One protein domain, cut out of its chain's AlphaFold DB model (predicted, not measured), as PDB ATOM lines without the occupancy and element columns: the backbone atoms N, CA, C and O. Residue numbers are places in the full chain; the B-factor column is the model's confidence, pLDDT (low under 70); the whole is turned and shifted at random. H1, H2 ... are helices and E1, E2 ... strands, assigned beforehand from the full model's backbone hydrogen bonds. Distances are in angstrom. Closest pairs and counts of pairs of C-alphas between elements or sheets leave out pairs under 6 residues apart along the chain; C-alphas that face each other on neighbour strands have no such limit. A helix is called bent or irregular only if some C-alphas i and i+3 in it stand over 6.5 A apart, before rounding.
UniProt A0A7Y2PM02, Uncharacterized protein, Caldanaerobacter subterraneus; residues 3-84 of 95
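Overview. This is residues 3 to 84 of the 95 residues of an uncharacterized protein of Caldanaerobacter subterraneus (UniProt A0A7Y2PM02). Two helices, H1 and H2, lie side by side as a helical hairpin, and the longest helix, H4, crosses over one side of both. The short H3 packs across H2, and a small hairpin of two strands, E1 and E2, sits at the edge of the domain with E1 near H3. The printed part has 82 residues with two named strands and four named helices, in the order E1 E2 H1 H2 H3 H4; the sheet is E1 - E2, antiparallel, and the class is mostly helix. The whole is compact, with a radius of gyration of the C-alphas of 12.0 A and spans of 32 by 30 by 17 A.

Along the chain. Find C-alpha 3 at (-48.158, 19.183, 3.809); here E1 begins, residues 3 to 5, 6.5 A long. E2 follows at residues 8 to 11, 10.0 A long. H1 begins at C-alpha 17, at (-34.582, 29.200, -7.191), and takes residues 17 to 29 over 18.6 A. H2 holds residues 37 to 50, 19.8 A, and H3 residues 57 to 63, 10.1 A. Last comes H4, residues 66 to 84, which runs 28.1 A to C-alpha 84 at (-42.456, 33.884, -8.092); it is irregular, but only just, with C-alphas 67 and 70 at 6.9 A.

Arrangement. Begin at the hub, H2, which touches the three other helices. It touches H1 at a shallow tilt of 16 degrees, opposite ways, and the closest C-alphas are those of Met 19 and Leu 50, 6.7 A apart. With residues 43 to 47 alone it touches H4, the same way at a steep tilt of 54 degrees, closest at C-alphas Leu 43 and Leu 73, 6.9 A. H3 touches H2 about perpendicular, at 90 degrees, closest at C-alphas Glu 45 and Ile 57, 5.8 A. H1 touches H4 with residues 19 to 23 alone, opposite ways at a steep tilt of 58 degrees; the closest C-alphas are those of Ala 23 and Ile 77, 6.0 A apart. The helix packing is mostly crossed, with one of these four pairs at a shallow tilt. H3 and H4 meet only through their link, and H1 and H3 are apart. Look next at the hairpin of E1 and E2, antiparallel at 159 degrees: N 3 and O 10 are 2.8 A apart and N 8 and O 5 are 2.9 A apart, both within hydrogen-bond range. The closest C-alphas of E1 and H3 are those of Leu 5 and Asn 63, at 4.9 A. In H1, H2 and H3 every O i to N i+4 pair is within hydrogen-bond range; in H4 13 of 15 are.

Size, cuts and confidence. The C-alphas farthest apart are those of Lys 7 and Glu 28, 33.3 A. The printed part has no cut and no long link. The mean pLDDT of the printed part is 86.3, and no printed residue is under 70.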
ATOM      1  N   LEU A   3     -47.780  20.469   4.375       87.25
ATOM      2  CA  LEU A   3     -48.158  19.183   3.809       87.25
ATOM      3  C   LEU A   3     -48.372  18.210   4.957       87.25
ATOM      4  O   LEU A   3     -47.499  18.062   5.815       87.25
ATOM      5  N   LYS A   4     -49.517  17.540   4.970       88.06
ATOM      6  CA  LYS A   4     -49.815  16.508   5.956       88.06
ATOM      7  C   LYS A   4     -49.617  15.142   5.309       88.06
ATOM      8  O   LYS A   4     -50.236  14.864   4.291       88.06
ATOM      9  N   LEU A   5     -48.754  14.325   5.901       88.38
ATOM     10  CA  LEU A   5     -48.517  12.937   5.514       88.38
ATOM     11  C   LEU A   5     -48.848  12.072   6.732       88.38
ATOM     12  O   LEU A   5     -48.135  12.092   7.741       88.38
ATOM     13  N   GLY A   6     -49.984  11.379   6.677       86.44
ATOM     14  CA  GLY A   6     -50.509  10.590   7.785       86.44
ATOM     15  C   GLY A   6     -50.677  11.423   9.062       86.44
ATOM     16  O   GLY A   6     -51.501  12.339   9.142       86.44
ATOM     17  N   LYS A   7     -49.886  11.097  10.091       85.69
ATOM     18  CA  LYS A   7     -49.888  11.803  11.388       85.69
ATOM     19  C   LYS A   7     -48.891  12.963  11.458       85.69
ATOM     20  O   LYS A   7     -48.941  13.737  12.412       85.69
ATOM     21  N   ASN A   8     -48.008  13.087  10.472       88.44
ATOM     22  CA  ASN A   8     -46.945  14.079  10.451       88.44
ATOM     23  C   ASN A   8     -47.344  15.281   9.590       88.44
ATOM     24  O   ASN A   8     -47.942  15.136   8.525       88.44
ATOM     25  N   THR A   9     -46.967  16.478  10.036       88.88
ATOM     26  CA  THR A   9     -47.152  17.714   9.268       88.88
ATOM     27  C   THR A   9     -45.793  18.323   8.962       88.88
ATOM     28  O   THR A   9     -45.029  18.675   9.861       88.88
ATOM     29  N   TYR A  10     -45.505  18.487   7.678       89.44
ATOM     30  CA  TYR A  10     -44.283  19.084   7.168       89.44
ATOM     31  C   TYR A  10     -44.559  20.516   6.730       89.44
ATOM     32  O   TYR A  10     -45.519  20.800   6.021       89.44
ATOM     33  N   LYS A  11     -43.692  21.440   7.140       85.88
ATOM     34  CA  LYS A  11     -43.753  22.841   6.709       85.88
ATOM     35  C   LYS A  11     -42.792  23.079   5.555       85.88
ATOM     36  O   LYS A  11     -41.625  22.674   5.638       85.88
ATOM     37  N   MET A  12     -43.287  23.755   4.519       82.81
ATOM     38  CA  MET A  12     -42.478  24.201   3.388       82.81
ATOM     39  C   MET A  12     -41.440  25.201   3.897       82.81
ATOM     40  O   MET A  12     -41.787  26.178   4.563       82.81
ATOM     41  N   GLY A  13     -40.168  24.912   3.627       79.06
ATOM     42  CA  GLY A  13     -39.051  25.763   4.022       79.06
ATOM     43  C   GLY A  13     -38.796  26.894   3.028       79.06
ATOM     44  O   GLY A  13     -39.641  27.245   2.204       79.06
ATOM     45  N   THR A  14     -37.588  27.453   3.082       80.62
ATOM     46  CA  THR A  14     -37.132  28.427   2.090       80.62
ATOM     47  C   THR A  14     -36.990  27.760   0.726       80.62
ATOM     48  O   THR A  14     -36.096  26.943   0.500       80.62
ATOM     49  N   VAL A  15     -37.866  28.143  -0.197       79.25
ATOM     50  CA  VAL A  15     -37.834  27.684  -1.584       79.25
ATOM     51  C   VAL A  15     -36.582  28.220  -2.274       79.25
ATOM     52  O   VAL A  15     -36.351  29.429  -2.329       79.25
ATOM     53  N   LYS A  16     -35.777  27.316  -2.837       83.50
ATOM     54  CA  LYS A  16     -34.615  27.675  -3.660       83.50
ATOM     55  C   LYS A  16     -35.048  27.986  -5.092       83.50
ATOM     56  O   LYS A  16     -35.959  27.347  -5.608       83.50
ATOM     57  N   ALA A  17     -34.323  28.867  -5.783       83.88
ATOM     58  CA  ALA A  17     -34.582  29.200  -7.191       83.88
ATOM     59  C   ALA A  17     -34.619  27.967  -8.125       83.88
ATOM     60  O   ALA A  17     -35.386  27.942  -9.084       83.88
ATOM     61  N   LYS A  18     -33.862  26.902  -7.801       85.50
ATOM     62  CA  LYS A  18     -33.926  25.600  -8.496       85.50
ATOM     63  C   LYS A  18     -35.353  25.031  -8.542       85.50
ATOM     64  O   LYS A  18     -35.732  24.462  -9.558       85.50
ATOM     65  N   MET A  19     -36.140  25.207  -7.478       87.38
ATOM     66  CA  MET A  19     -37.514  24.700  -7.407       87.38
ATOM     67  C   MET A  19     -38.435  25.420  -8.383       87.38
ATOM     68  O   MET A  19     -39.287  24.781  -8.978       87.38
ATOM     69  N   ILE A  20     -38.233  26.720  -8.605       85.00
ATOM     70  CA  ILE A  20     -39.011  27.487  -9.586       85.00
ATOM     71  C   ILE A  20     -38.712  26.976 -10.996       85.00
ATOM     72  O   ILE A  20     -39.631  26.693 -11.755       85.00
ATOM     73  N   ARG A  21     -37.429  26.765 -11.321       86.69
ATOM     74  CA  ARG A  21     -37.029  26.154 -12.598       86.69
ATOM     75  C   ARG A  21     -37.653  24.770 -12.789       86.69
ATOM     76  O   ARG A  21     -38.194  24.508 -13.856       86.69
ATOM     77  N   LYS A  22     -37.586  23.901 -11.770       88.06
ATOM     78  CA  LYS A  22     -38.222  22.573 -11.822       88.06
ATOM     79  C   LYS A  22     -39.739  22.679 -11.988       88.06
ATOM     80  O   LYS A  22     -40.292  21.909 -12.753       88.06
ATOM     81  N   ALA A  23     -40.396  23.626 -11.316       86.06
ATOM     82  CA  ALA A  23     -41.839  23.826 -11.430       86.06
ATOM     83  C   ALA A  23     -42.244  24.134 -12.877       86.06
ATOM     84  O   ALA A  23     -43.100  23.447 -13.417       86.06
ATOM     85  N   ILE A  24     -41.575  25.110 -13.503       85.31
ATOM     86  CA  ILE A  24     -41.814  25.498 -14.903       85.31
ATOM     87  C   ILE A  24     -41.592  24.297 -15.825       85.31
ATOM     88  O   ILE A  24     -42.462  23.952 -16.617       85.31
ATOM     89  N   GLN A  25     -40.468  23.602 -15.649       88.19
ATOM     90  CA  GLN A  25     -40.145  22.421 -16.438       88.19
ATOM     91  C   GLN A  25     -41.218  21.327 -16.307       88.19
ATOM     92  O   GLN A  25     -41.661  20.786 -17.312       88.19
ATOM     93  N   LEU A  26     -41.686  21.031 -15.091       86.50
ATOM     94  CA  LEU A  26     -42.749  20.048 -14.872       86.50
ATOM     95  C   LEU A  26     -44.058  20.488 -15.526       86.50
ATOM     96  O   LEU A  26     -44.724  19.660 -16.128       86.50
ATOM     97  N   THR A  27     -44.419  21.769 -15.455       82.88
ATOM     98  CA  THR A  27     -45.640  22.268 -16.106       82.88
ATOM     99  C   THR A  27     -45.571  22.245 -17.632       82.88
ATOM    100  O   THR A  27     -46.612  22.153 -18.272       82.88
ATOM    101  N   GLU A  28     -44.372  22.327 -18.215       85.56
ATOM    102  CA  GLU A  28     -44.166  22.225 -19.664       85.56
ATOM    103  C   GLU A  28     -44.085  20.768 -20.142       85.56
ATOM    104  O   GLU A  28     -44.620  20.434 -21.197       85.56
ATOM    105  N   GLU A  29     -43.411  19.898 -19.383       86.44
ATOM    106  CA  GLU A  29     -43.190  18.498 -19.762       86.44
ATOM    107  C   GLU A  29     -44.376  17.588 -19.422       86.44
ATOM    108  O   GLU A  29     -44.618  16.613 -20.134       86.44
ATOM    109  N   ILE A  30     -45.104  17.873 -18.339       85.31
ATOM    110  CA  ILE A  30     -46.159  16.992 -17.835       85.31
ATOM    111  C   ILE A  30     -47.518  17.419 -18.365       85.31
ATOM    112  O   ILE A  30     -47.994  18.532 -18.142       85.31
ATOM    113  N   ASN A  31     -48.194  16.468 -19.002       83.00
ATOM    114  CA  ASN A  31     -49.571  16.632 -19.421       83.00
ATOM    115  C   ASN A  31     -50.526  16.179 -18.304       83.00
ATOM    116  O   ASN A  31     -50.749  14.983 -18.113       83.00
ATOM    117  N   PHE A  32     -51.114  17.136 -17.583       76.44
ATOM    118  CA  PHE A  32     -52.024  16.858 -16.465       76.44
ATOM    119  C   PHE A  32     -53.325  16.140 -16.873       76.44
ATOM    120  O   PHE A  32     -53.933  15.489 -16.025       76.44
ATOM    121  N   ASP A  33     -53.729  16.185 -18.149       81.31
ATOM    122  CA  ASP A  33     -54.867  15.408 -18.671       81.31
ATOM    123  C   ASP A  33     -54.519  13.930 -18.915       81.31
ATOM    124  O   ASP A  33     -55.403  13.073 -18.978       81.31
ATOM    125  N   LYS A  34     -53.230  13.611 -19.075       85.31
ATOM    126  CA  LYS A  34     -52.732  12.256 -19.351       85.31
ATOM    127  C   LYS A  34     -51.508  11.946 -18.499       85.31
ATOM    128  O   LYS A  34     -50.422  11.714 -19.024       85.31
ATOM    129  N   LEU A  35     -51.707  11.913 -17.186       84.56
ATOM    130  CA  LEU A  35     -50.653  11.558 -16.242       84.56
ATOM    131  C   LEU A  35     -50.217  10.101 -16.425       84.56
ATOM    132  O   LEU A  35     -51.025   9.175 -16.317       84.56
ATOM    133  N   THR A  36     -48.925   9.900 -16.665       89.25
ATOM    134  CA  THR A  36     -48.295   8.581 -16.586       89.25
ATOM    135  C   THR A  36     -47.718   8.334 -15.190       89.25
ATOM    136  O   THR A  36     -47.559   9.259 -14.395       89.25
ATOM    137  N   VAL A  37     -47.371   7.078 -14.885       89.06
ATOM    138  CA  VAL A  37     -46.715   6.717 -13.611       89.06
ATOM    139  C   VAL A  37     -45.421   7.514 -13.419       89.06
ATOM    140  O   VAL A  37     -45.204   8.091 -12.364       89.06
ATOM    141  N   ASN A  38     -44.622   7.646 -14.478       89.06
ATOM    142  CA  ASN A  38     -43.370   8.398 -14.442       89.06
ATOM    143  C   ASN A  38     -43.591   9.910 -14.227       89.06
ATOM    144  O   ASN A  38     -42.775  10.570 -13.586       89.06
ATOM    145  N   ASP A  39     -44.692  10.470 -14.740       89.75
ATOM    146  CA  ASP A  39     -45.051  11.869 -14.476       89.75
ATOM    147  C   ASP A  39     -45.454  12.065 -13.015       89.75
ATOM    148  O   ASP A  39     -45.018  13.021 -12.376       89.75
ATOM    149  N   LEU A  40     -46.239  11.133 -12.469       87.94
ATOM    150  CA  LEU A  40     -46.590  11.116 -11.052       87.94
ATOM    151  C   LEU A  40     -45.346  11.018 -10.165       87.94
ATOM    152  O   LEU A  40     -45.219  11.814  -9.239       87.94
ATOM    153  N   ASP A  41     -44.406  10.127 -10.479       90.62
ATOM    154  CA  ASP A  41     -43.165   9.980  -9.713       90.62
ATOM    155  C   ASP A  41     -42.356  11.285  -9.700       90.62
ATOM    156  O   ASP A  41     -41.907  11.736  -8.647       90.62
ATOM    157  N   ARG A  42     -42.224  11.956 -10.854       90.19
ATOM    158  CA  ARG A  42     -41.538  13.260 -10.964       90.19
ATOM    159  C   ARG A  42     -42.232  14.355 -10.160       90.19
ATOM    160  O   ARG A  42     -41.574  15.194  -9.543       90.19
ATOM    161  N   LEU A  43     -43.559  14.357 -10.180       88.81
ATOM    162  CA  LEU A  43     -44.398  15.280  -9.425       88.81
ATOM    163  C   LEU A  43     -44.243  15.066  -7.913       88.81
ATOM    164  O   LEU A  43     -44.113  16.031  -7.158       88.81
ATOM    165  N   VAL A  44     -44.200  13.815  -7.459       90.81
ATOM    166  CA  VAL A  44     -43.991  13.483  -6.047       90.81
ATOM    167  C   VAL A  44     -42.551  13.764  -5.614       90.81
ATOM    168  O   VAL A  44     -42.344  14.368  -4.560       90.81
ATOM    169  N   GLU A  45     -41.553  13.438  -6.440       91.50
ATOM    170  CA  GLU A  45     -40.147  13.807  -6.212       91.50
ATOM    171  C   GLU A  45     -40.005  15.318  -6.005       91.50
ATOM    172  O   GLU A  45     -39.303  15.789  -5.107       91.50
ATOM    173  N   PHE A  46     -40.720  16.099  -6.808       90.19
ATOM    174  CA  PHE A  46     -40.729  17.543  -6.682       90.19
ATOM    175  C   PHE A  46     -41.290  18.023  -5.341       90.19
ATOM    176  O   PHE A  46     -40.715  18.940  -4.748       90.19
ATOM    177  N   ILE A  47     -42.362  17.404  -4.832       89.06
ATOM    178  CA  ILE A  47     -42.862  17.682  -3.478       89.06
ATOM    179  C   ILE A  47     -41.759  17.372  -2.456       89.06
ATOM    180  O   ILE A  47     -41.450  18.205  -1.605       89.06
ATOM    181  N   VAL A  48     -41.126  16.205  -2.542       90.88
ATOM    182  CA  VAL A  48     -40.060  15.796  -1.617       90.88
ATOM    183  C   VAL A  48     -38.923  16.826  -1.577       90.88
ATOM    184  O   VAL A  48     -38.541  17.301  -0.499       90.88
ATOM    185  N   GLU A  49     -38.434  17.261  -2.742       89.69
ATOM    186  CA  GLU A  49     -37.409  18.305  -2.832       89.69
ATOM    187  C   GLU A  49     -37.903  19.660  -2.304       89.69
ATOM    188  O   GLU A  49     -37.147  20.372  -1.635       89.69
ATOM    189  N   LEU A  50     -39.170  20.014  -2.549       87.69
ATOM    190  CA  LEU A  50     -39.774  21.269  -2.093       87.69
ATOM    191  C   LEU A  50     -39.791  21.384  -0.567       87.69
ATOM    192  O   LEU A  50     -39.554  22.459  -0.009       87.69
ATOM    193  N   PHE A  51     -40.024  20.268   0.117       88.81
ATOM    194  CA  PHE A  51     -39.989  20.198   1.576       88.81
ATOM    195  C   PHE A  51     -38.581  19.955   2.138       88.81
ATOM    196  O   PHE A  51     -38.412  19.885   3.359       88.81
ATOM    197  N   GLY A  52     -37.562  19.917   1.275       87.50
ATOM    198  CA  GLY A  52     -36.159  19.795   1.656       87.50
ATOM    199  C   GLY A  52     -35.741  18.368   1.991       87.50
ATOM    200  O   GLY A  52     -34.920  18.195   2.886       87.50
ATOM    201  N   ASN A  53     -36.302  17.369   1.301       88.88
ATOM    202  CA  ASN A  53     -36.001  15.942   1.481       88.88
ATOM    203  C   ASN A  53     -36.231  15.445   2.921       88.88
ATOM    204  O   ASN A  53     -35.450  14.662   3.454       88.88
ATOM    205  N   LYS A  54     -37.290  15.935   3.580       87.88
ATOM    206  CA  LYS A  54     -37.674  15.517   4.945       87.88
ATOM    207  C   LYS A  54     -38.422  14.180   4.999       87.88
ATOM    208  O   LYS A  54     -38.636  13.657   6.088       87.88
ATOM    209  N   PHE A  55     -38.862  13.696   3.849       90.75
ATOM    210  CA  PHE A  55     -39.588  12.450   3.621       90.75
ATOM    211  C   PHE A  55     -39.219  11.952   2.219       90.75
ATOM    212  O   PHE A  55     -38.566  12.682   1.472       90.75
ATOM    213  N   THR A  56     -39.598  10.729   1.870       92.25
ATOM    214  CA  THR A  56     -39.306  10.129   0.560       92.25
ATOM    215  C   THR A  56     -40.538  10.087  -0.343       92.25
ATOM    216  O   THR A  56     -41.642  10.419   0.080       92.25
ATOM    217  N   ILE A  57     -40.346   9.704  -1.608       91.25
ATOM    218  CA  ILE A  57     -41.449   9.489  -2.556       91.25
ATOM    219  C   ILE A  57     -42.396   8.402  -2.025       91.25
ATOM    220  O   ILE A  57     -43.610   8.585  -2.036       91.25
ATOM    221  N   ASP A  58     -41.830   7.322  -1.482       90.88
ATOM    222  CA  ASP A  58     -42.572   6.220  -0.861       90.88
ATOM    223  C   ASP A  58     -43.417   6.705   0.323       90.88
ATOM    224  O   ASP A  58     -44.614   6.439   0.374       90.88
ATOM    225  N   ASP A  59     -42.844   7.534   1.208       91.25
ATOM    226  CA  ASP A  59     -43.598   8.128   2.321       91.25
ATOM    227  C   ASP A  59     -44.825   8.902   1.831       91.25
ATOM    228  O   ASP A  59     -45.861   8.890   2.495       91.25
ATOM    229  N   VAL A  60     -44.726   9.590   0.689       90.88
ATOM    230  CA  VAL A  60     -45.871  10.297   0.110       90.88
ATOM    231  C   VAL A  60     -46.914   9.300  -0.381       90.88
ATOM    232  O   VAL A  60     -48.079   9.462  -0.042       90.88
ATOM    233  N   TYR A  61     -46.530   8.267  -1.129       90.31
ATOM    234  CA  TYR A  61     -47.490   7.282  -1.631       90.31
ATOM    235  C   TYR A  61     -48.159   6.457  -0.525       90.31
ATOM    236  O   TYR A  61     -49.338   6.130  -0.651       90.31
ATOM    237  N   GLU A  62     -47.448   6.154   0.563       90.56
ATOM    238  CA  GLU A  62     -48.000   5.389   1.685       90.56
ATOM    239  C   GLU A  62     -48.837   6.243   2.651       90.56
ATOM    240  O   GLU A  62     -49.800   5.747   3.235       90.56
ATOM    241  N   ASN A  63     -48.479   7.519   2.851       91.38
ATOM    242  CA  ASN A  63     -49.078   8.355   3.898       91.38
ATOM    243  C   ASN A  63     -49.968   9.495   3.381       91.38
ATOM    244  O   ASN A  63     -50.637  10.141   4.194       91.38
ATOM    245  N   LEU A  64     -49.966   9.799   2.079       89.62
ATOM    246  CA  LEU A  64     -50.872  10.782   1.486       89.62
ATOM    247  C   LEU A  64     -52.128  10.083   0.968       89.62
ATOM    248  O   LEU A  64     -52.053   9.131   0.195       89.62
ATOM    249  N   ASP A  65     -53.294  10.602   1.343       89.31
ATOM    250  CA  ASP A  65     -54.554  10.138   0.775       89.31
ATOM    251  C   ASP A  65     -54.545  10.292  -0.752       89.31
ATOM    252  O   ASP A  65     -54.224  11.356  -1.289       89.31
ATOM    253  N   ALA A  66     -54.960   9.246  -1.473       85.94
ATOM    254  CA  ALA A  66     -54.959   9.243  -2.938       85.94
ATOM    255  C   ALA A  66     -55.773  10.407  -3.536       85.94
ATOM    256  O   ALA A  66     -55.416  10.958  -4.577       85.94
ATOM    257  N   GLN A  67     -56.846  10.821  -2.853       86.81
ATOM    258  CA  GLN A  67     -57.665  11.969  -3.252       86.81
ATOM    259  C   GLN A  67     -56.949  13.312  -3.044       86.81
ATOM    260  O   GLN A  67     -57.236  14.273  -3.755       86.81
ATOM    261  N   GLU A  68     -55.996  13.374  -2.112       87.12
ATOM    262  CA  GLU A  68     -55.226  14.575  -1.791       87.12
ATOM    263  C   GLU A  68     -53.971  14.733  -2.665       87.12
ATOM    264  O   GLU A  68     -53.401  15.824  -2.713       87.12
ATOM    265  N   LEU A  69     -53.551  13.700  -3.404       85.44
ATOM    266  CA  LEU A  69     -52.345  13.722  -4.242       85.44
ATOM    267  C   LEU A  69     -52.373  14.840  -5.297       85.44
ATOM    268  O   LEU A  69     -51.541  15.749  -5.284       85.44
ATOM    269  N   VAL A  70     -53.372  14.815  -6.181       84.19
ATOM    270  CA  VAL A  70     -53.549  15.814  -7.248       84.19
ATOM    271  C   VAL A  70     -53.733  17.242  -6.703       84.19
ATOM    272  O   VAL A  70     -53.029  18.146  -7.164       84.19
ATOM    273  N   PRO A  71     -54.624  17.513  -5.724       88.06
ATOM    274  CA  PRO A  71     -54.770  18.866  -5.191       88.06
ATOM    275  C   PRO A  71     -53.519  19.344  -4.448       88.06
ATOM    276  O   PRO A  71     -53.204  20.533  -4.510       88.06
ATOM    277  N   THR A  72     -52.770  18.457  -3.790       88.44
ATOM    278  CA  THR A  72     -51.483  18.801  -3.170       88.44
ATOM    279  C   THR A  72     -50.464  19.242  -4.213       88.44
ATOM    280  O   THR A  72     -49.811  20.271  -4.032       88.44
ATOM    281  N   LEU A  73     -50.360  18.509  -5.321       85.25
ATOM    282  CA  LEU A  73     -49.466  18.835  -6.429       85.25
ATOM    283  C   LEU A  73     -49.789  20.193  -7.046       85.25
ATOM    284  O   LEU A  73     -48.921  21.068  -7.109       85.25
ATOM    285  N   ASN A  74     -51.057  20.407  -7.398       84.88
ATOM    286  CA  ASN A  74     -51.529  21.686  -7.920       84.88
ATOM    287  C   ASN A  74     -51.269  22.829  -6.936       84.88
ATOM    288  O   ASN A  74     -50.816  23.899  -7.336       84.88
ATOM    289  N   LYS A  75     -51.505  22.614  -5.636       86.81
ATOM    290  CA  LYS A  75     -51.176  23.606  -4.608       86.81
ATOM    291  C   LYS A  75     -49.683  23.921  -4.606       86.81
ATOM    292  O   LYS A  75     -49.344  25.098  -4.590       86.81
ATOM    293  N   CYS A  76     -48.805  22.917  -4.618       86.00
ATOM    294  CA  CYS A  76     -47.352  23.115  -4.574       86.00
ATOM    295  C   CYS A  76     -46.855  23.940  -5.767       86.00
ATOM    296  O   CYS A  76     -46.134  24.920  -5.576       86.00
ATOM    297  N   ILE A  77     -47.289  23.588  -6.981       83.50
ATOM    298  CA  ILE A  77     -46.931  24.308  -8.210       83.50
ATOM    299  C   ILE A  77     -47.461  25.747  -8.163       83.50
ATOM    300  O   ILE A  77     -46.688  26.689  -8.335       83.50
ATOM    301  N   ASN A  78     -48.743  25.936  -7.836       83.06
ATOM    302  CA  ASN A  78     -49.347  27.268  -7.753       83.06
ATOM    303  C   ASN A  78     -48.731  28.132  -6.648       83.06
ATOM    304  O   ASN A  78     -48.557  29.330  -6.835       83.06
ATOM    305  N   ALA A  79     -48.362  27.554  -5.504       82.94
ATOM    306  CA  ALA A  79     -47.710  28.295  -4.427       82.94
ATOM    307  C   ALA A  79     -46.320  28.792  -4.846       82.94
ATOM    308  O   ALA A  79     -45.927  29.910  -4.501       82.94
ATOM    309  N   LEU A  80     -45.586  27.980  -5.608       81.00
ATOM    310  CA  LEU A  80     -44.279  28.342  -6.148       81.00
ATOM    311  C   LEU A  80     -44.375  29.409  -7.229       81.00
ATOM    312  O   LEU A  80     -43.675  30.419  -7.143       81.00
ATOM    313  N   MET A  81     -45.256  29.208  -8.209       77.25
ATOM    314  CA  MET A  81     -45.489  30.175  -9.276       77.25
ATOM    315  C   MET A  81     -46.085  31.474  -8.741       77.25
ATOM    316  O   MET A  81     -45.644  32.536  -9.155       77.25
ATOM    317  N   GLY A  82     -47.001  31.417  -7.774       76.12
ATOM    318  CA  GLY A  82     -47.572  32.599  -7.129       76.12
ATOM    319  C   GLY A  82     -46.522  33.404  -6.367       76.12
ATOM    320  O   GLY A  82     -46.432  34.610  -6.543       76.12
ATOM    321  N   THR A  83     -45.652  32.740  -5.595       72.38
ATOM    322  CA  THR A  83     -44.536  33.419  -4.904       72.38
ATOM    323  C   THR A  83     -43.533  34.024  -5.892       72.38
ATOM    324  O   THR A  83     -42.907  35.044  -5.609       72.38
ATOM    325  N   PHE A  84     -43.331  33.378  -7.041       71.56
ATOM    326  CA  PHE A  84     -42.456  33.884  -8.092       71.56
ATOM    327  C   PHE A  84     -43.064  35.071  -8.840       71.56
ATOM    328  O   PHE A  84     -42.373  36.068  -9.018       71.56
TER     329      PHE A  84